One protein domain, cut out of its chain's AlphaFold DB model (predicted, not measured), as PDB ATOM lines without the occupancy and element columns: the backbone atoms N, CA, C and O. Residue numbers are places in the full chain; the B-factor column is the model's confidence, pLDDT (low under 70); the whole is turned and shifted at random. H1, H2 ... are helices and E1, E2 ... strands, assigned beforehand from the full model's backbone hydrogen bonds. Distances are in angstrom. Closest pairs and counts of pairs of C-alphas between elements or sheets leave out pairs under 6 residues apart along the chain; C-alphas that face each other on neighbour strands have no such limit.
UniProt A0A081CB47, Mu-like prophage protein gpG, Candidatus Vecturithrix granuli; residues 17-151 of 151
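This is residues 17 to 151 of the 151 residues of the protein "Mu-like prophage protein gpG" of Candidatus Vecturithrix granuli (UniProt A0A081CB47). A small strand hairpin, E1 and E2, packs beside residues 18 to 29 of H1, and the longest helix, H5, lies side by side with H1 and runs the opposite way. The end of H5 sticks out as an arm at one end of the whole; toward the other end are long links with the short helices H3, H4 and H2, with H2 far out, and residues 108 to 113 stick out as a loop. The printed part has 135 residues, in the order H1 H2 H3 E1 E2 H4 H5; the sheet is E1 - E2, antiparallel. The class is mostly helix, with under half of the residues in named elements. The whole is loose, with a radius of gyration of the C-alphas of 17.8 A, and spans 65 by 31 by 27 A.

E1 is residues 78 to 80, 6.0 A long, and E2 is residues 85 to 87, 6.8 A. H1, residues 18 to 37, begins at C-alpha 18 at (6.835, -19.470, -23.782) and is 28.7 A long. H5, residues 128 to 150, is 32.4 A long and ends at C-alpha 150 at (16.324, -36.076, -12.916). H3 is residues 67 to 72, 8.6 A long. H4 is residues 97 to 101, 6.4 A. H2, residues 49 to 54, is 8.5 A long and begins at C-alpha 49 at (11.144, -5.768, -67.392).

E1 and E2 form a hairpin with a tight link, antiparallel with 163 degrees between their directions. N 79 and O 86 are within hydrogen-bond range at 2.9 A, as are N 86 and O 79 at 2.8 A. The closest C-alphas of H1 and E2 are those of Leu 21 and Ala 85, 6.3 A apart; those of H1 and E1 are of His 18 and Ile 80, 6.7 A. H1 and H5 touch, the closest C-alphas being those of Ser 24 and Ile 134 at 5.1 A, at a shallow tilt of 30 degrees, opposite ways. H1 touches H3 with residues 29 to 36 alone, the C-alphas of Phe 36 and Lys 69 being closest at 6.5 A; the tilt is shallow, 30 degrees, opposite ways. H2 and H4 touch no helix. In H1, H2, H3 and H4 every O i to N i+4 pair is within hydrogen-bond range; in H5, 18 of 19 are.

The C-alphas farthest apart, those of Ser 50 and Lys 151, are 65.2 A apart. Residues 108 to 113 and 143 to 151 stand free, of which 143 to 150 belong to H5; without them the body spans 51 by 27 by 26 A. The printed part has no cut. The links H1 to H2, H2 to H3 and H4 to H5 are long, the last with 26 residues. The mean pLDDT of the printed part is 80.0, and residues 56 to 64, 94 to 99 and 101 to 119 of the model are under 70.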
ATOM      1  N   PHE A  17       4.972 -23.100 -22.797       94.62
ATOM      2  CA  PHE A  17       5.857 -23.184 -23.955       94.62
ATOM      3  C   PHE A  17       6.464 -21.833 -24.329       94.62
ATOM      4  O   PHE A  17       7.139 -21.722 -25.347       94.62
ATOM      5  N   HIS A  18       6.300 -20.801 -23.497       94.62
ATOM      6  CA  HIS A  18       6.835 -19.470 -23.782       94.62
ATOM      7  C   HIS A  18       8.344 -19.491 -24.090       94.62
ATOM      8  O   HIS A  18       8.808 -18.803 -24.994       94.62
ATOM      9  N   GLU A  19       9.132 -20.289 -23.361       95.38
ATOM     10  CA  GLU A  19      10.579 -20.378 -23.595       95.38
ATOM     11  C   GLU A  19      10.956 -21.050 -24.930       95.38
ATOM     12  O   GLU A  19      11.689 -20.419 -25.696       95.38
ATOM     13  N   PRO A  20      10.489 -22.271 -25.263       96.62
ATOM     14  CA  PRO A  20      10.794 -22.881 -26.558       96.62
ATOM     15  C   PRO A  20      10.199 -22.083 -27.728       96.62
ATOM     16  O   PRO A  20      10.857 -21.936 -28.758       96.62
ATOM     17  N   LEU A  21       9.023 -21.464 -27.557       96.44
ATOM     18  CA  LEU A  21       8.445 -20.542 -28.541       96.44
ATOM     19  C   LEU A  21       9.340 -19.316 -28.759       96.44
ATOM     20  O   LEU A  21       9.641 -18.962 -29.896       96.44
ATOM     21  N   ARG A  22       9.850 -18.698 -27.686       96.31
ATOM     22  CA  ARG A  22      10.801 -17.578 -27.769       96.31
ATOM     23  C   ARG A  22      12.076 -17.948 -28.524       96.31
ATOM     24  O   ARG A  22      12.548 -17.154 -29.342       96.31
ATOM     25  N   ARG A  23      12.652 -19.119 -28.238       97.19
ATOM     26  CA  ARG A  23      13.852 -19.624 -28.926       97.19
ATOM     27  C   ARG A  23      13.570 -19.866 -30.409       97.19
ATOM     28  O   ARG A  23      14.298 -19.344 -31.254       97.19
ATOM     29  N   SER A  24      12.450 -20.521 -30.709       96.88
ATOM     30  CA  SER A  24      11.969 -20.767 -32.072       96.88
ATOM     31  C   SER A  24      11.808 -19.467 -32.859       96.88
ATOM     32  O   SER A  24      12.401 -19.321 -33.923       96.88
ATOM     33  N   SER A  25      11.108 -18.466 -32.316       95.00
ATOM     34  CA  SER A  25      10.904 -17.165 -32.971       95.00
ATOM     35  C   SER A  25      12.217 -16.440 -33.289       95.00
ATOM     36  O   SER A  25      12.347 -15.807 -34.336       95.00
ATOM     37  N   ARG A  26      13.231 -16.549 -32.419       95.62
ATOM     38  CA  ARG A  26      14.571 -15.993 -32.686       95.62
ATOM     39  C   ARG A  26      15.289 -16.735 -33.807       95.62
ATOM     40  O   ARG A  26      15.930 -16.091 -34.634       95.62
ATOM     41  N   ALA A  27      15.201 -18.062 -33.837       96.06
ATOM     42  CA  ALA A  27      15.793 -18.863 -34.901       96.06
ATOM     43  C   ALA A  27      15.101 -18.598 -36.251       96.06
ATOM     44  O   ALA A  27      15.775 -18.388 -37.255       96.06
ATOM     45  N   LEU A  28      13.771 -18.490 -36.258       94.69
ATOM     46  CA  LEU A  28      12.992 -18.133 -37.444       94.69
ATOM     47  C   LEU A  28      13.279 -16.710 -37.929       94.69
ATOM     48  O   LEU A  28      13.320 -16.485 -39.130       94.69
ATOM     49  N   ALA A  29      13.542 -15.747 -37.040       93.88
ATOM     50  CA  ALA A  29      13.966 -14.407 -37.456       93.88
ATOM     51  C   ALA A  29      15.287 -14.426 -38.252       93.88
ATOM     52  O   ALA A  29      15.419 -13.685 -39.227       93.88
ATOM     53  N   LYS A  30      16.232 -15.304 -37.882       94.44
ATOM     54  CA  LYS A  30      17.473 -15.528 -38.646       94.44
ATOM     55  C   LYS A  30      17.207 -16.227 -39.979       94.44
ATOM     56  O   LYS A  30      17.859 -15.916 -40.966       94.44
ATOM     57  N   GLU A  31      16.248 -17.150 -40.022       93.56
ATOM     58  CA  GLU A  31      15.841 -17.775 -41.283       93.56
ATOM     59  C   GLU A  31      15.191 -16.750 -42.221       93.56
ATOM     60  O   GLU A  31      15.562 -16.674 -43.383       93.56
ATOM     61  N   ILE A  32      14.307 -15.885 -41.714       92.25
ATOM     62  CA  ILE A  32      13.746 -14.765 -42.484       92.25
ATOM     63  C   ILE A  32      14.876 -13.890 -43.038       92.25
ATOM     64  O   ILE A  32      14.853 -13.524 -44.210       92.25
ATOM     65  N   GLU A  33      15.871 -13.556 -42.212       92.44
ATOM     66  CA  GLU A  33      17.044 -12.799 -42.649       92.44
ATOM     67  C   GLU A  33      17.779 -13.491 -43.801       92.44
ATOM     68  O   GLU A  33      18.002 -12.865 -44.838       92.44
ATOM     69  N   HIS A  34      18.056 -14.786 -43.647       92.12
ATOM     70  CA  HIS A  34      18.681 -15.612 -44.671       92.12
ATOM     71  C   HIS A  34      17.882 -15.609 -45.979       92.12
ATOM     72  O   HIS A  34      18.467 -15.378 -47.033       92.12
ATOM     73  N   GLN A  35      16.554 -15.768 -45.925       90.69
ATOM     74  CA  GLN A  35      15.678 -15.703 -47.101       90.69
ATOM     75  C   GLN A  35      15.815 -14.364 -47.841       90.69
ATOM     76  O   GLN A  35      15.799 -14.340 -49.067       90.69
ATOM     77  N   PHE A  36      15.989 -13.239 -47.137       89.94
ATOM     78  CA  PHE A  36      16.280 -11.963 -47.802       89.94
ATOM     79  C   PHE A  36      17.672 -11.929 -48.441       89.94
ATOM     80  O   PHE A  36      17.807 -11.352 -49.518       89.94
ATOM     81  N   ASP A  37      18.677 -12.526 -47.799       89.88
ATOM     82  CA  ASP A  37      20.065 -12.518 -48.272       89.88
ATOM     83  C   ASP A  37      20.288 -13.393 -49.505       89.88
ATOM     84  O   ASP A  37      21.040 -13.008 -50.398       89.88
ATOM     85  N   VAL A  38      19.597 -14.532 -49.598       89.75
ATOM     86  CA  VAL A  38      19.668 -15.423 -50.769       89.75
ATOM     87  C   VAL A  38      18.579 -15.151 -51.813       89.75
ATOM     88  O   VAL A  38      18.501 -15.844 -52.823       89.75
ATOM     89  N   GLU A  39      17.756 -14.122 -51.591       88.44
ATOM     90  CA  GLU A  39      16.600 -13.778 -52.428       88.44
ATOM     91  C   GLU A  39      15.571 -14.917 -52.554       88.44
ATOM     92  O   GLU A  39      15.001 -15.138 -53.623       88.44
ATOM     93  N   GLY A  40      15.316 -15.618 -51.453       87.62
ATOM     94  CA  GLY A  40      14.401 -16.748 -51.340       87.62
ATOM     95  C   GLY A  40      15.090 -18.105 -51.472       87.62
ATOM     96  O   GLY A  40      16.070 -18.270 -52.191       87.62
ATOM     97  N   ASP A  41      14.538 -19.103 -50.795       85.00
ATOM     98  CA  ASP A  41      14.919 -20.509 -50.915       85.00
ATOM     99  C   ASP A  41      13.632 -21.358 -50.983       85.00
ATOM    100  O   ASP A  41      13.011 -21.584 -49.947       85.00
ATOM    101  N   PRO A  42      13.153 -21.792 -52.166       85.56
ATOM    102  CA  PRO A  42      13.774 -21.609 -53.474       85.56
ATOM    103  C   PRO A  42      13.779 -20.140 -53.910       85.56
ATOM    104  O   PRO A  42      12.921 -19.350 -53.502       85.56
ATOM    105  N   LYS A  43      14.747 -19.794 -54.765       87.06
ATOM    106  CA  LYS A  43      14.973 -18.422 -55.227       87.06
ATOM    107  C   LYS A  43      13.698 -17.803 -55.798       87.06
ATOM    108  O   LYS A  43      12.985 -18.421 -56.590       87.06
ATOM    109  N   TRP A  44      13.409 -16.566 -55.404       84.44
ATOM    110  CA  TRP A  44      12.264 -15.825 -55.910       84.44
ATOM    111  C   TRP A  44      12.390 -15.593 -57.414       84.44
ATOM    112  O   TRP A  44      13.454 -15.231 -57.916       84.44
ATOM    113  N   ALA A  45      11.265 -15.706 -58.120       81.75
ATOM    114  CA  ALA A  45      11.204 -15.430 -59.548       81.75
ATOM    115  C   ALA A  45      11.716 -14.018 -59.881       81.75
ATOM    116  O   ALA A  45      11.457 -13.048 -59.154       81.75
ATOM    117  N   THR A  46      12.418 -13.887 -61.003       80.62
ATOM    118  CA  THR A  46      12.850 -12.591 -61.534       80.62
ATOM    119  C   THR A  46      11.632 -11.721 -61.856       80.62
ATOM    120  O   THR A  46      10.563 -12.219 -62.211       80.62
ATOM    121  N   LEU A  47      11.757 -10.406 -61.676       78.94
ATOM    122  CA  LEU A  47      10.702  -9.471 -62.074       78.94
ATOM    123  C   LEU A  47      10.714  -9.290 -63.589       78.94
ATOM    124  O   LEU A  47      11.782  -9.247 -64.188       78.94
ATOM    125  N   SER A  48       9.536  -9.115 -64.188       78.69
ATOM    126  CA  SER A  48       9.445  -8.708 -65.590       78.69
ATOM    127  C   SER A  48      10.068  -7.324 -65.809       78.69
ATOM    128  O   SER A  48      10.017  -6.460 -64.924       78.69
ATOM    129  N   ASP A  49      10.565  -7.067 -67.019       81.44
ATOM    130  CA  ASP A  49      11.144  -5.768 -67.392       81.44
ATOM    131  C   ASP A  49      10.156  -4.614 -67.212       81.44
ATOM    132  O   ASP A  49      10.514  -3.538 -66.728       81.44
ATOM    133  N   SER A  50       8.874  -4.846 -67.511       79.75
ATOM    134  CA  SER A  50       7.800  -3.874 -67.270       79.75
ATOM    135  C   SER A  50       7.687  -3.495 -65.789       79.75
ATOM    136  O   SER A  50       7.463  -2.331 -65.445       79.75
ATOM    137  N   THR A  51       7.901  -4.458 -64.891       74.62
ATOM    138  CA  THR A  51       7.872  -4.241 -63.444       74.62
ATOM    139  C   THR A  51       9.108  -3.514 -62.957       74.62
ATOM    140  O   THR A  51       8.970  -2.589 -62.154       74.62
ATOM    141  N   LEU A  52      10.290  -3.887 -63.453       77.50
ATOM    142  CA  LEU A  52      11.549  -3.205 -63.150       77.50
ATOM    143  C   LEU A  52      11.501  -1.739 -63.602       77.50
ATOM    144  O   LEU A  52      11.799  -0.841 -62.811       77.50
ATOM    145  N   LYS A  53      11.007  -1.484 -64.821       78.62
ATOM    146  CA  LYS A  53      10.813  -0.138 -65.379       78.62
ATOM    147  C   LYS A  53       9.846   0.690 -64.531       78.62
ATOM    148  O   LYS A  53      10.168   1.809 -64.147       78.62
ATOM    149  N   ARG A  54       8.696   0.123 -64.147       74.12
ATOM    150  CA  ARG A  54       7.713   0.792 -63.272       74.12
ATOM    151  C   ARG A  54       8.245   1.048 -61.859       74.12
ATOM    152  O   ARG A  54       7.853   2.018 -61.218       74.12
ATOM    153  N   LYS A  55       9.096   0.164 -61.336       71.31
ATOM    154  CA  LYS A  55       9.697   0.280 -59.997       71.31
ATOM    155  C   LYS A  55      11.001   1.088 -59.997       71.31
ATOM    156  O   LYS A  55      11.566   1.268 -58.920       71.31
ATOM    157  N   GLY A  56      11.435   1.618 -61.141       67.56
ATOM    158  CA  GLY A  56      12.554   2.553 -61.236       67.56
ATOM    159  C   GLY A  56      13.930   1.932 -60.990       67.56
ATOM    160  O   GLY A  56      14.768   2.593 -60.388       67.56
ATOM    161  N   GLY A  57      14.169   0.679 -61.403       61.38
ATOM    162  CA  GLY A  57      15.532   0.131 -61.434       61.38
ATOM    163  C   GLY A  57      15.663  -1.390 -61.310       61.38
ATOM    164  O   GLY A  57      14.704  -2.100 -61.004       61.38
ATOM    165  N   SER A  58      16.894  -1.862 -61.538       53.31
ATOM    166  CA  SER A  58      17.347  -3.251 -61.441       53.31
ATOM    167  C   SER A  58      17.607  -3.634 -59.984       53.31
ATOM    168  O   SER A  58      18.671  -3.374 -59.428       53.31
ATOM    169  N   GLY A  59      16.625  -4.233 -59.327       57.62
ATOM    170  CA  GLY A  59      16.836  -4.793 -58.001       57.62
ATOM    171  C   GLY A  59      15.690  -5.696 -57.599       57.62
ATOM    172  O   GLY A  59      14.541  -5.474 -57.994       57.62
ATOM    173  N   SER A  60      15.991  -6.702 -56.781       62.41
ATOM    174  CA  SER A  60      14.970  -7.459 -56.068       62.41
ATOM    175  C   SER A  60      14.100  -6.438 -55.315       62.41
ATOM    176  O   SER A  60      14.564  -5.690 -54.449       62.41
ATOM    177  N   ALA A  61      12.829  -6.302 -55.712       59.41
ATOM    178  CA  ALA A  61      11.951  -5.232 -55.215       59.41
ATOM    179  C   ALA A  61      11.764  -5.259 -53.685       59.41
ATOM    180  O   ALA A  61      11.303  -4.277 -53.101       59.41
ATOM    181  N   LEU A  62      12.145  -6.367 -53.048       65.19
ATOM    182  CA  LEU A  62      12.159  -6.568 -51.607       65.19
ATOM    183  C   LEU A  62      13.378  -5.975 -50.892       65.19
ATOM    184  O   LEU A  62      13.268  -5.579 -49.729       65.19
ATOM    185  N   VAL A  63      14.513  -5.857 -51.579       65.50
ATOM    186  CA  VAL A  63      15.785  -5.408 -50.994       65.50
ATOM    187  C   VAL A  63      16.072  -3.933 -51.301       65.50
ATOM    188  O   VAL A  63      16.847  -3.313 -50.581       65.50
ATOM    189  N   ARG A  64      15.357  -3.308 -52.253       66.94
ATOM    190  CA  ARG A  64      15.621  -1.936 -52.755       66.94
ATOM    191  C   ARG A  64      15.916  -0.880 -51.678       66.94
ATOM    192  O   ARG A  64      16.752  -0.017 -51.885       66.94
ATOM    193  N   THR A  65      15.216  -0.909 -50.542       70.69
ATOM    194  CA  THR A  65      15.467   0.022 -49.413       70.69
ATOM    195  C   THR A  65      15.964  -0.679 -48.146       70.69
ATOM    196  O   THR A  65      16.201  -0.035 -47.118       70.69
ATOM    197  N   GLY A  66      15.999  -2.015 -48.158       78.56
ATOM    198  CA  GLY A  66      16.168  -2.873 -46.985       78.56
ATOM    199  C   GLY A  66      15.112  -2.686 -45.886       78.56
ATOM    200  O   GLY A  66      15.183  -3.361 -44.864       78.56
ATOM    201  N   LYS A  67      14.130  -1.781 -46.046       84.00
ATOM    202  CA  LYS A  67      13.156  -1.439 -44.996       84.00
ATOM    203  C   LYS A  67      12.320  -2.653 -44.602       84.00
ATOM    204  O   LYS A  67      12.059  -2.825 -43.417       84.00
ATOM    205  N   LEU A  68      11.934  -3.488 -45.571       85.12
ATOM    206  CA  LEU A  68      11.184  -4.707 -45.285       85.12
ATOM    207  C   LEU A  68      12.039  -5.710 -44.512       85.12
ATOM    208  O   LEU A  68      11.627  -6.083 -43.420       85.12
ATOM    209  N   LYS A  69      13.241  -6.052 -45.009       88.19
ATOM    210  CA  LYS A  69      14.200  -6.919 -44.301       88.19
ATOM    211  C   LYS A  69      14.386  -6.450 -42.857       88.19
ATOM    212  O   LYS A  69      14.066  -7.181 -41.928       88.19
ATOM    213  N   ARG A  70      14.778  -5.181 -42.666       88.62
ATOM    214  CA  ARG A  70      15.009  -4.580 -41.340       88.62
ATOM    215  C   ARG A  70      13.813  -4.688 -40.402       88.62
ATOM    216  O   ARG A  70      14.016  -4.713 -39.197       88.62
ATOM    217  N   ARG A  71      12.580  -4.684 -40.913       88.50
ATOM    218  CA  ARG A  71      11.374  -4.829 -40.085       88.50
ATOM    219  C   ARG A  71      10.990  -6.286 -39.869       88.50
ATOM    220  O   ARG A  71      10.583  -6.607 -38.764       88.50
ATOM    221  N   ALA A  72      11.133  -7.142 -40.874       86.81
ATOM    222  CA  ALA A  72      10.754  -8.550 -40.819       86.81
ATOM    223  C   ALA A  72      11.642  -9.374 -39.880       86.81
ATOM    224  O   ALA A  72      11.141 -10.259 -39.200       86.81
ATOM    225  N   VAL A  73      12.930  -9.035 -39.774       89.69
ATOM    226  CA  VAL A  73      13.876  -9.738 -38.885       89.69
ATOM    227  C   VAL A  73      13.786  -9.287 -37.422       89.69
ATOM    228  O   VAL A  73      14.441  -9.848 -36.547       89.69
ATOM    229  N   GLN A  74      12.993  -8.251 -37.118       89.00
ATOM    230  CA  GLN A  74      12.872  -7.764 -35.745       89.00
ATOM    231  C   GLN A  74      12.131  -8.783 -34.886       89.00
ATOM    232  O   GLN A  74      10.968  -9.084 -35.134       89.00
ATOM    233  N   TYR A  75      12.759  -9.212 -33.793       83.56
ATOM    234  CA  TYR A  75      12.110 -10.070 -32.802       83.56
ATOM    235  C   TYR A  75      10.797  -9.465 -32.263       83.56
ATOM    236  O   TYR A  75       9.838 -10.187 -32.032       83.56
ATOM    237  N   ALA A  76      10.698  -8.134 -32.179       85.56
ATOM    238  CA  ALA A  76       9.475  -7.415 -31.798       85.56
ATOM    239  C   ALA A  76       8.293  -7.563 -32.787       85.56
ATOM    240  O   ALA A  76       7.256  -6.934 -32.596       85.56
ATOM    241  N   ARG A  77       8.452  -8.318 -33.882       89.38
ATOM    242  CA  ARG A  77       7.350  -8.727 -34.768       89.38
ATOM    243  C   ARG A  77       6.631  -9.988 -34.294       89.38
ATOM    244  O   ARG A  77       5.593 -10.326 -34.859       89.38
ATOM    245  N   TRP A  78       7.200 -10.673 -33.307       90.56
ATOM    246  CA  TRP A  78       6.639 -11.879 -32.735       90.56
ATOM    247  C   TRP A  78       5.841 -11.530 -31.484       90.56
ATOM    248  O   TRP A  78       6.389 -10.979 -30.531       90.56
ATOM    249  N   ASP A  79       4.559 -11.865 -31.502       93.19
ATOM    250  CA  ASP A  79       3.714 -11.899 -30.315       93.19
ATOM    251  C   ASP A  79       3.767 -13.315 -29.741       93.19
ATOM    252  O   ASP A  79       3.412 -14.270 -30.431       93.19
ATOM    253  N   ILE A  80       4.301 -13.476 -28.531       94.50
ATOM    254  CA  ILE A  80       4.566 -14.789 -27.935       94.50
ATOM    255  C   ILE A  80       3.787 -14.896 -26.632       94.50
ATOM    256  O   ILE A  80       4.009 -14.142 -25.687       94.50
ATOM    257  N   SER A  81       2.896 -15.879 -26.584       93.19
ATOM    258  CA  SER A  81       2.122 -16.245 -25.409       93.19
ATOM    259  C   SER A  81       2.721 -17.483 -24.727       93.19
ATOM    260  O   SER A  81       3.823 -17.940 -25.041       93.19
ATOM    261  N   LYS A  82       1.997 -18.046 -23.754       92.38
ATOM    262  CA  LYS A  82       2.381 -19.317 -23.121       92.38
ATOM    263  C   LYS A  82       2.262 -20.512 -24.065       92.38
ATOM    264  O   LYS A  82       2.911 -21.519 -23.813       92.38
ATOM    265  N   GLU A  83       1.443 -20.409 -25.106       93.00
ATOM    266  CA  GLU A  83       1.022 -21.552 -25.927       93.00
ATOM    267  C   GLU A  83       1.196 -21.306 -27.428       93.00
ATOM    268  O   GLU A  83       1.175 -22.246 -28.216       93.00
ATOM    269  N   SER A  84       1.404 -20.056 -27.842       92.69
ATOM    270  CA  SER A  84       1.465 -19.677 -29.250       92.69
ATOM    271  C   SER A  84       2.498 -18.588 -29.517       92.69
ATOM    272  O   SER A  84       2.853 -17.805 -28.637       92.69
ATOM    273  N   ALA A  85       2.969 -18.533 -30.761       93.00
ATOM    274  CA  ALA A  85       3.751 -17.425 -31.285       93.00
ATOM    275  C   ALA A  85       3.158 -16.989 -32.630       93.00
ATOM    276  O   ALA A  85       3.003 -17.807 -33.536       93.00
ATOM    277  N   GLY A  86       2.816 -15.710 -32.753       89.38
ATOM    278  CA  GLY A  86       2.307 -15.097 -33.973       89.38
ATOM    279  C   GLY A  86       3.327 -14.136 -34.569       89.38
ATOM    280  O   GLY A  86       3.960 -13.374 -33.845       89.38
ATOM    281  N   PHE A  87       3.472 -14.142 -35.892       88.50
ATOM    282  CA  PHE A  87       4.303 -13.184 -36.616       88.50
ATOM    283  C   PHE A  87       3.425 -12.183 -37.365       88.50
ATOM    284  O   PHE A  87       2.519 -12.577 -38.099       88.50
ATOM    285  N   SER A  88       3.711 -10.887 -37.221       86.25
ATOM    286  CA  SER A  88       3.021  -9.852 -37.993       86.25
ATOM    287  C   SER A  88       3.929  -8.681 -38.370       86.25
ATOM    288  O   SER A  88       4.812  -8.252 -37.621       86.25
ATOM    289  N   LEU A  89       3.695  -8.121 -39.558       84.56
ATOM    290  CA  LEU A  89       4.355  -6.902 -40.012       84.56
ATOM    291  C   LEU A  89       3.481  -5.671 -39.751       84.56
ATOM    292  O   LEU A  89       2.265  -5.738 -39.928       84.56
ATOM    293  N   PRO A  90       4.078  -4.516 -39.399       79.31
ATOM    294  CA  PRO A  90       3.315  -3.286 -39.278       79.31
ATOM    295  C   PRO A  90       2.796  -2.847 -40.652       79.31
ATOM    296  O   PRO A  90       3.481  -3.004 -41.666       79.31
ATOM    297  N   SER A  91       1.617  -2.223 -40.678       78.44
ATOM    298  CA  SER A  91       0.954  -1.752 -41.906       78.44
ATOM    299  C   SER A  91       1.850  -0.860 -42.778       78.44
ATOM    300  O   SER A  91       1.811  -0.951 -44.001       78.44
ATOM    301  N   SER A  92       2.747  -0.077 -42.168       76.50
ATOM    302  CA  SER A  92       3.705   0.816 -42.845       76.50
ATOM    303  C   SER A  92       4.776   0.124 -43.705       76.50
ATOM    304  O   SER A  92       5.507   0.790 -44.448       76.50
ATOM    305  N   VAL A  93       4.911  -1.198 -43.584       73.19
ATOM    306  CA  VAL A  93       5.737  -2.057 -44.452       73.19
ATOM    307  C   VAL A  93       4.955  -3.269 -44.951       73.19
ATOM    308  O   VAL A  93       5.555  -4.220 -45.448       73.19
ATOM    309  N   GLY A  94       3.628  -3.249 -44.797       64.25
ATOM    310  CA  GLY A  94       2.753  -4.357 -45.132       64.25
ATOM    311  C   GLY A  94       2.931  -4.752 -46.591       64.25
ATOM    312  O   GLY A  94       2.547  -4.019 -47.497       64.25
ATOM    313  N   TYR A  95       3.523  -5.923 -46.812       65.75
ATOM    314  CA  TYR A  95       3.762  -6.468 -48.149       65.75
ATOM    315  C   TYR A  95       2.595  -7.355 -48.631       65.75
ATOM    316  O   TYR A  95       2.727  -8.069 -49.612       65.75
ATOM    317  N   GLY A  96       1.448  -7.317 -47.935       63.69
ATOM    318  CA  GLY A  96       0.316  -8.233 -48.124       63.69
ATOM    319  C   GLY A  96       0.606  -9.633 -47.570       63.69
ATOM    320  O   GLY A  96       1.690 -10.169 -47.776       63.69
ATOM    321  N   TYR A  97      -0.351 -10.230 -46.854       63.31
ATOM    322  CA  TYR A  97      -0.194 -11.556 -46.231       63.31
ATOM    323  C   TYR A  97       0.260 -12.626 -47.241       63.31
ATOM    324  O   TYR A  97       1.184 -13.391 -46.976       63.31
ATOM    325  N   PHE A  98      -0.307 -12.597 -48.450       62.12
ATOM    326  CA  PHE A  98      -0.017 -13.549 -49.526       62.12
ATOM    327  C   PHE A  98       1.444 -13.553 -49.976       62.12
ATOM    328  O   PHE A  98       2.024 -14.615 -50.194       62.12
ATOM    329  N   HIS A  99       2.067 -12.379 -50.079       64.62
ATOM    330  CA  HIS A  99       3.470 -12.311 -50.467       64.62
ATOM    331  C   HIS A  99       4.407 -12.690 -49.314       64.62
ATOM    332  O   HIS A  99       5.538 -13.070 -49.582       64.62
ATOM    333  N   GLN A 100       3.957 -12.607 -48.057       70.31
ATOM    334  CA  GLN A 100       4.764 -12.946 -46.879       70.31
ATOM    335  C   GLN A 100       4.885 -14.463 -46.690       70.31
ATOM    336  O   GLN A 100       5.980 -14.962 -46.427       70.31
ATOM    337  N   THR A 101       3.772 -15.185 -46.855       66.88
ATOM    338  CA  THR A 101       3.663 -16.621 -46.544       66.88
ATOM    339  C   THR A 101       3.661 -17.521 -47.778       66.88
ATOM    340  O   THR A 101       3.924 -18.714 -47.653       66.88
ATOM    341  N   GLY A 102       3.422 -16.970 -48.975       56.53
ATOM    342  CA  GLY A 102       3.436 -17.730 -50.229       56.53
ATOM    343  C   GLY A 102       2.150 -18.508 -50.495       56.53
ATOM    344  O   GLY A 102       2.176 -19.471 -51.253       56.53
ATOM    345  N   PHE A 103       1.031 -18.110 -49.882       56.03
ATOM    346  CA  PHE A 103      -0.271 -18.747 -50.085       56.03
ATOM    347  C   PHE A 103      -0.783 -18.480 -51.515       56.03
ATOM    348  O   PHE A 103      -1.428 -17.470 -51.790       56.03
ATOM    349  N   THR A 104      -0.451 -19.372 -52.446       50.59
ATOM    350  CA  THR A 104      -0.752 -19.266 -53.885       50.59
ATOM    351  C   THR A 104      -2.184 -19.671 -54.246       50.59
ATOM    352  O   THR A 104      -2.708 -19.214 -55.260       50.59
ATOM    353  N   HIS A 105      -2.865 -20.472 -53.417       42.44
ATOM    354  CA  HIS A 105      -4.147 -21.088 -53.792       42.44
ATOM    355  C   HIS A 105      -5.358 -20.143 -53.873       42.44
ATOM    356  O   HIS A 105      -6.328 -20.483 -54.541       42.44
ATOM    357  N   TYR A 106      -5.320 -18.951 -53.269       42.97
ATOM    358  CA  TYR A 106      -6.481 -18.041 -53.265       42.97
ATOM    359  C   TYR A 106      -6.560 -17.092 -54.477       42.97
ATOM    360  O   TYR A 106      -7.509 -16.323 -54.600       42.97
ATOM    361  N   MET A 107      -5.575 -17.131 -55.382       43.50
ATOM    362  CA  MET A 107      -5.472 -16.199 -56.517       43.50
ATOM    363  C   MET A 107      -5.611 -16.870 -57.889       43.50
ATOM    364  O   MET A 107      -5.681 -16.163 -58.887       43.50
ATOM    365  N   ALA A 108      -5.742 -18.199 -57.959       41.84
ATOM    366  CA  ALA A 108      -6.026 -18.881 -59.226       41.84
ATOM    367  C   ALA A 108      -7.402 -18.502 -59.821       41.84
ATOM    368  O   ALA A 108      -7.607 -18.681 -61.014       41.84
ATOM    369  N   ASN A 109      -8.309 -17.923 -59.017       39.59
ATOM    370  CA  ASN A 109      -9.692 -17.622 -59.412       39.59
ATOM    371  C   ASN A 109     -10.099 -16.142 -59.283       39.59
ATOM    372  O   ASN A 109     -11.290 -15.840 -59.305       39.59
ATOM    373  N   THR A 110      -9.169 -15.192 -59.124       41.03
ATOM    374  CA  THR A 110      -9.539 -13.764 -59.119       41.03
ATOM    375  C   THR A 110      -8.815 -12.996 -60.217       41.03
ATOM    376  O   THR A 110      -7.750 -12.424 -60.012       41.03
ATOM    377  N   GLU A 111      -9.474 -12.884 -61.373       41.59
ATOM    378  CA  GLU A 111      -9.119 -12.008 -62.505       41.59
ATOM    379  C   GLU A 111      -8.954 -10.513 -62.133       41.59
ATOM    380  O   GLU A 111      -8.655  -9.682 -62.988       41.59
ATOM    381  N   LYS A 112      -9.154 -10.124 -60.865       41.25
ATOM    382  CA  LYS A 112      -9.149  -8.725 -60.404       41.25
ATOM    383  C   LYS A 112      -8.381  -8.465 -59.097       41.25
ATOM    384  O   LYS A 112      -8.451  -7.357 -58.576       41.25
ATOM    385  N   GLY A 113      -7.661  -9.447 -58.541       40.22
ATOM    386  CA  GLY A 113      -7.223  -9.388 -57.136       40.22
ATOM    387  C   GLY A 113      -5.819  -8.850 -56.846       40.22
ATOM    388  O   GLY A 113      -5.609  -8.203 -55.822       40.22
ATOM    389  N   THR A 114      -4.832  -9.086 -57.705       45.66
ATOM    390  CA  THR A 114      -3.460  -8.609 -57.476       45.66
ATOM    391  C   THR A 114      -2.822  -8.183 -58.783       45.66
ATOM    392  O   THR A 114      -3.066  -8.758 -59.836       45.66
ATOM    393  N   ASN A 115      -2.019  -7.121 -58.718       50.69
ATOM    394  CA  ASN A 115      -1.247  -6.603 -59.840       50.69
ATOM    395  C   ASN A 115      -0.455  -7.780 -60.456       50.69
ATOM    396  O   ASN A 115       0.486  -8.232 -59.800       50.69
ATOM    397  N   PRO A 116      -0.775  -8.258 -61.678       52.31
ATOM    398  CA  PRO A 116      -0.241  -9.504 -62.269       52.31
ATOM    399  C   PRO A 116       1.281  -9.485 -62.515       52.31
ATOM    400  O   PRO A 116       1.870 -10.402 -63.070       52.31
ATOM    401  N   ASN A 117       1.928  -8.409 -62.089       57.62
ATOM    402  CA  ASN A 117       3.288  -8.022 -62.389       57.62
ATOM    403  C   ASN A 117       4.269  -8.300 -61.233       57.62
ATOM    404  O   ASN A 117       5.468  -8.117 -61.406       57.62
ATOM    405  N   VAL A 118       3.812  -8.696 -60.036       64.44
ATOM    406  CA  VAL A 118       4.724  -9.025 -58.921       64.44
ATOM    407  C   VAL A 118       4.430 -10.432 -58.398       64.44
ATOM    408  O   VAL A 118       3.418 -10.610 -57.721       64.44
ATOM    409  N   PRO A 119       5.297 -11.427 -58.667       68.62
ATOM    410  CA  PRO A 119       5.104 -12.784 -58.164       68.62
ATOM    411  C   PRO A 119       5.154 -12.831 -56.630       68.62
ATOM    412  O   PRO A 119       5.707 -11.937 -55.977       68.62
ATOM    413  N   ALA A 120       4.583 -13.886 -56.043       75.06
ATOM    414  CA  ALA A 120       4.725 -14.160 -54.617       75.06
ATOM    415  C   ALA A 120       6.211 -14.324 -54.251       75.06
ATOM    416  O   ALA A 120       6.985 -14.927 -54.995       75.06
ATOM    417  N   ARG A 121       6.614 -13.762 -53.108       80.06
ATOM    418  CA  ARG A 121       8.000 -13.785 -52.617       80.06
ATOM    419  C   ARG A 121       8.022 -14.152 -51.132       80.06
ATOM    420  O   ARG A 121       8.326 -13.287 -50.309       80.06
ATOM    421  N   PRO A 122       7.629 -15.391 -50.784       84.31
ATOM    422  CA  PRO A 122       7.544 -15.806 -49.393       84.31
ATOM    423  C   PRO A 122       8.909 -15.693 -48.721       84.31
ATOM    424  O   PRO A 122       9.902 -16.191 -49.246       84.31
ATOM    425  N   PHE A 123       8.935 -15.052 -47.557       87.06
ATOM    426  CA  PHE A 123      10.111 -14.973 -46.683       87.06
ATOM    427  C   PHE A 123       9.803 -15.425 -45.253       87.06
ATOM    428  O   PHE A 123      10.724 -15.668 -44.490       87.06
ATOM    429  N   ALA A 124       8.522 -15.540 -44.890       87.06
ATOM    430  CA  ALA A 124       8.051 -15.986 -43.580       87.06
ATOM    431  C   ALA A 124       7.148 -17.227 -43.718       87.06
ATOM    432  O   ALA A 124       6.105 -17.336 -43.073       87.06
ATOM    433  N   ARG A 125       7.506 -18.144 -44.625       87.44
ATOM    434  CA  ARG A 125       6.794 -19.418 -44.802       87.44
ATOM    435  C   ARG A 125       7.099 -20.365 -43.636       87.44
ATOM    436  O   ARG A 125       8.206 -20.352 -43.113       87.44
ATOM    437  N   LEU A 126       6.149 -21.229 -43.286       86.19
ATOM    438  CA  LEU A 126       6.371 -22.346 -42.360       86.19
ATOM    439  C   LEU A 126       6.462 -23.659 -43.146       86.19
ATOM    440  O   LEU A 126       5.519 -24.449 -43.174       86.19
ATOM    441  N   GLY A 127       7.585 -23.858 -43.839       87.81
ATOM    442  CA  GLY A 127       7.882 -25.085 -44.570       87.81
ATOM    443  C   GLY A 127       8.556 -26.146 -43.697       87.81
ATOM    444  O   GLY A 127       8.701 -25.999 -42.484       87.81
ATOM    445  N   GLN A 128       9.013 -27.233 -44.327       91.25
ATOM    446  CA  GLN A 128       9.693 -28.326 -43.619       91.25
ATOM    447  C   GLN A 128      10.978 -27.870 -42.907       91.25
ATOM    448  O   GLN A 128      11.305 -28.385 -41.839       91.25
ATOM    449  N   ARG A 129      11.717 -26.912 -43.483       91.50
ATOM    450  CA  ARG A 129      12.949 -26.371 -42.888       91.50
ATOM    451  C   ARG A 129      12.643 -25.625 -41.592       91.50
ATOM    452  O   ARG A 129      13.270 -25.894 -40.572       91.50
ATOM    453  N   GLU A 130      11.645 -24.749 -41.608       93.19
ATOM    454  CA  GLU A 130      11.227 -23.979 -40.437       93.19
ATOM    455  C   GLU A 130      10.634 -24.884 -39.351       93.19
ATOM    456  O   GLU A 130      10.951 -24.714 -38.176       93.19
ATOM    457  N   GLN A 131       9.863 -25.905 -39.734       94.25
ATOM    458  CA  GLN A 131       9.364 -26.919 -38.800       94.25
ATOM    459  C   GLN A 131      10.502 -27.670 -38.099       94.25
ATOM    460  O   GLN A 131      10.446 -27.853 -36.886       94.25
ATOM    461  N   LYS A 132      11.566 -28.047 -38.822       96.75
ATOM    462  CA  LYS A 132      12.758 -28.675 -38.222       96.75
ATOM    463  C   LYS A 132      13.487 -27.737 -37.260       96.75
ATOM    464  O   LYS A 132      13.974 -28.193 -36.229       96.75
ATOM    465  N   ILE A 133      13.563 -26.442 -37.579       96.19
ATOM    466  CA  ILE A 133      14.127 -25.433 -36.672       96.19
ATOM    467  C   ILE A 133      13.305 -25.379 -35.381       96.19
ATOM    468  O   ILE A 133      13.884 -25.480 -34.306       96.19
ATOM    469  N   ILE A 134      11.978 -25.271 -35.485       96.19
ATOM    470  CA  ILE A 134      11.073 -25.235 -34.328       96.19
ATOM    471  C   ILE A 134      11.224 -26.509 -33.491       96.19
ATOM    472  O   ILE A 134      11.461 -26.414 -32.291       96.19
ATOM    473  N   ALA A 135      11.146 -27.686 -34.120       97.12
ATOM    474  CA  ALA A 135      11.271 -28.974 -33.439       97.12
ATOM    475  C   ALA A 135      12.575 -29.058 -32.638       97.12
ATOM    476  O   ALA A 135      12.538 -29.308 -31.440       97.12
ATOM    477  N   ARG A 136      13.709 -28.701 -33.252       98.06
ATOM    478  CA  ARG A 136      15.009 -28.684 -32.573       98.06
ATOM    479  C   ARG A 136      15.031 -27.768 -31.346       98.06
ATOM    480  O   ARG A 136      15.608 -28.132 -30.327       98.06
ATOM    481  N   GLU A 137      14.444 -26.573 -31.423       97.75
ATOM    482  CA  GLU A 137      14.401 -25.666 -30.266       97.75
ATOM    483  C   GLU A 137      13.501 -26.201 -29.138       97.75
ATOM    484  O   GLU A 137      13.796 -25.970 -27.961       97.75
ATOM    485  N   PHE A 138      12.430 -26.924 -29.480       96.81
ATOM    486  CA  PHE A 138      11.573 -27.617 -28.515       96.81
ATOM    487  C   PHE A 138      12.275 -28.815 -27.874       96.81
ATOM    488  O   PHE A 138      12.243 -28.919 -26.649       96.81
ATOM    489  N   ASP A 139      12.942 -29.655 -28.664       96.44
ATOM    490  CA  ASP A 139      13.683 -30.826 -28.184       96.44
ATOM    491  C   ASP A 139      14.790 -30.396 -27.215       96.44
ATOM    492  O   ASP A 139      14.812 -30.822 -26.062       96.44
ATOM    493  N   ASN A 140      15.620 -29.427 -27.621       96.75
ATOM    494  CA  ASN A 140      16.675 -28.868 -26.770       96.75
ATOM    495  C   ASN A 140      16.120 -28.325 -25.445       96.75
ATOM    496  O   ASN A 140      16.696 -28.529 -24.376       96.75
ATOM    497  N   TRP A 141      14.997 -27.603 -25.500       95.75
ATOM    498  CA  TRP A 141      14.353 -27.092 -24.293       95.75
ATOM    499  C   TRP A 141      13.814 -28.221 -23.412       95.75
ATOM    500  O   TRP A 141      13.967 -28.153 -22.193       95.75
ATOM    501  N   PHE A 142      13.181 -29.237 -23.994       93.81
ATOM    502  CA  PHE A 142      12.620 -30.357 -23.249       93.81
ATOM    503  C   PHE A 142      13.725 -31.155 -22.548       93.81
ATOM    504  O   PHE A 142      13.632 -31.387 -21.340       93.81
ATOM    505  N   ASP A 143      14.819 -31.453 -23.249       94.12
ATOM    506  CA  ASP A 143      15.993 -32.137 -22.700       94.12
ATOM    507  C   ASP A 143      16.603 -31.361 -21.524       94.12
ATOM    508  O   ASP A 143      16.828 -31.917 -20.443       94.12
ATOM    509  N   GLU A 144      16.782 -30.041 -21.668       93.44
ATOM    510  CA  GLU A 144      17.250 -29.166 -20.583       93.44
ATOM    511  C   GLU A 144      16.359 -29.232 -19.336       93.44
ATOM    512  O   GLU A 144      16.840 -29.030 -18.216       93.44
ATOM    513  N   ARG A 145      15.052 -29.455 -19.504       91.50
ATOM    514  CA  ARG A 145      14.109 -29.556 -18.390       91.50
ATOM    515  C   ARG A 145      14.117 -30.936 -17.760       91.50
ATOM    516  O   ARG A 145      14.130 -31.019 -16.532       91.50
ATOM    517  N   MET A 146      14.178 -31.993 -18.562       89.38
ATOM    518  CA  MET A 146      14.276 -33.365 -18.068       89.38
ATOM    519  C   MET A 146      15.540 -33.566 -17.232       89.38
ATOM    520  O   MET A 146      15.466 -34.098 -16.124       89.38
ATOM    521  N   LEU A 147      16.672 -33.010 -17.673       89.75
ATOM    522  CA  LEU A 147      17.918 -33.021 -16.905       89.75
ATOM    523  C   LEU A 147      17.806 -32.331 -15.537       89.75
ATOM    524  O   LEU A 147      18.559 -32.668 -14.628       89.75
ATOM    525  N   ARG A 148      16.892 -31.368 -15.363       86.56
ATOM    526  CA  ARG A 148      16.660 -30.699 -14.068       86.56
ATOM    527  C   ARG A 148      15.741 -31.490 -13.145       86.56
ATOM    528  O   ARG A 148      15.889 -31.368 -11.942       86.56
ATOM    529  N   VAL A 149      14.802 -32.254 -13.700       85.12
ATOM    530  CA  VAL A 149      13.872 -33.113 -12.938       85.12
ATOM    531  C   VAL A 149      14.552 -34.414 -12.488       85.12
ATOM    532  O   VAL A 149      14.134 -35.046 -11.520       85.12
ATOM    533  N   MET A 150      15.582 -34.849 -13.217       80.31
ATOM    534  CA  MET A 150      16.324 -36.076 -12.916       80.31
ATOM    535  C   MET A 150      17.470 -35.892 -11.915       80.31
ATOM    536  O   MET A 150      17.910 -36.897 -11.357       80.31
ATOM    537  N   LYS A 151      17.941 -34.658 -11.714       76.75
ATOM    538  CA  LYS A 151      18.881 -34.293 -10.644       76.75
ATOM    539  C   LYS A 151      18.143 -34.172  -9.317       76.75
ATOM    540  O   LYS A 151      18.723 -34.623  -8.311       76.75
TER     541      LYS A 151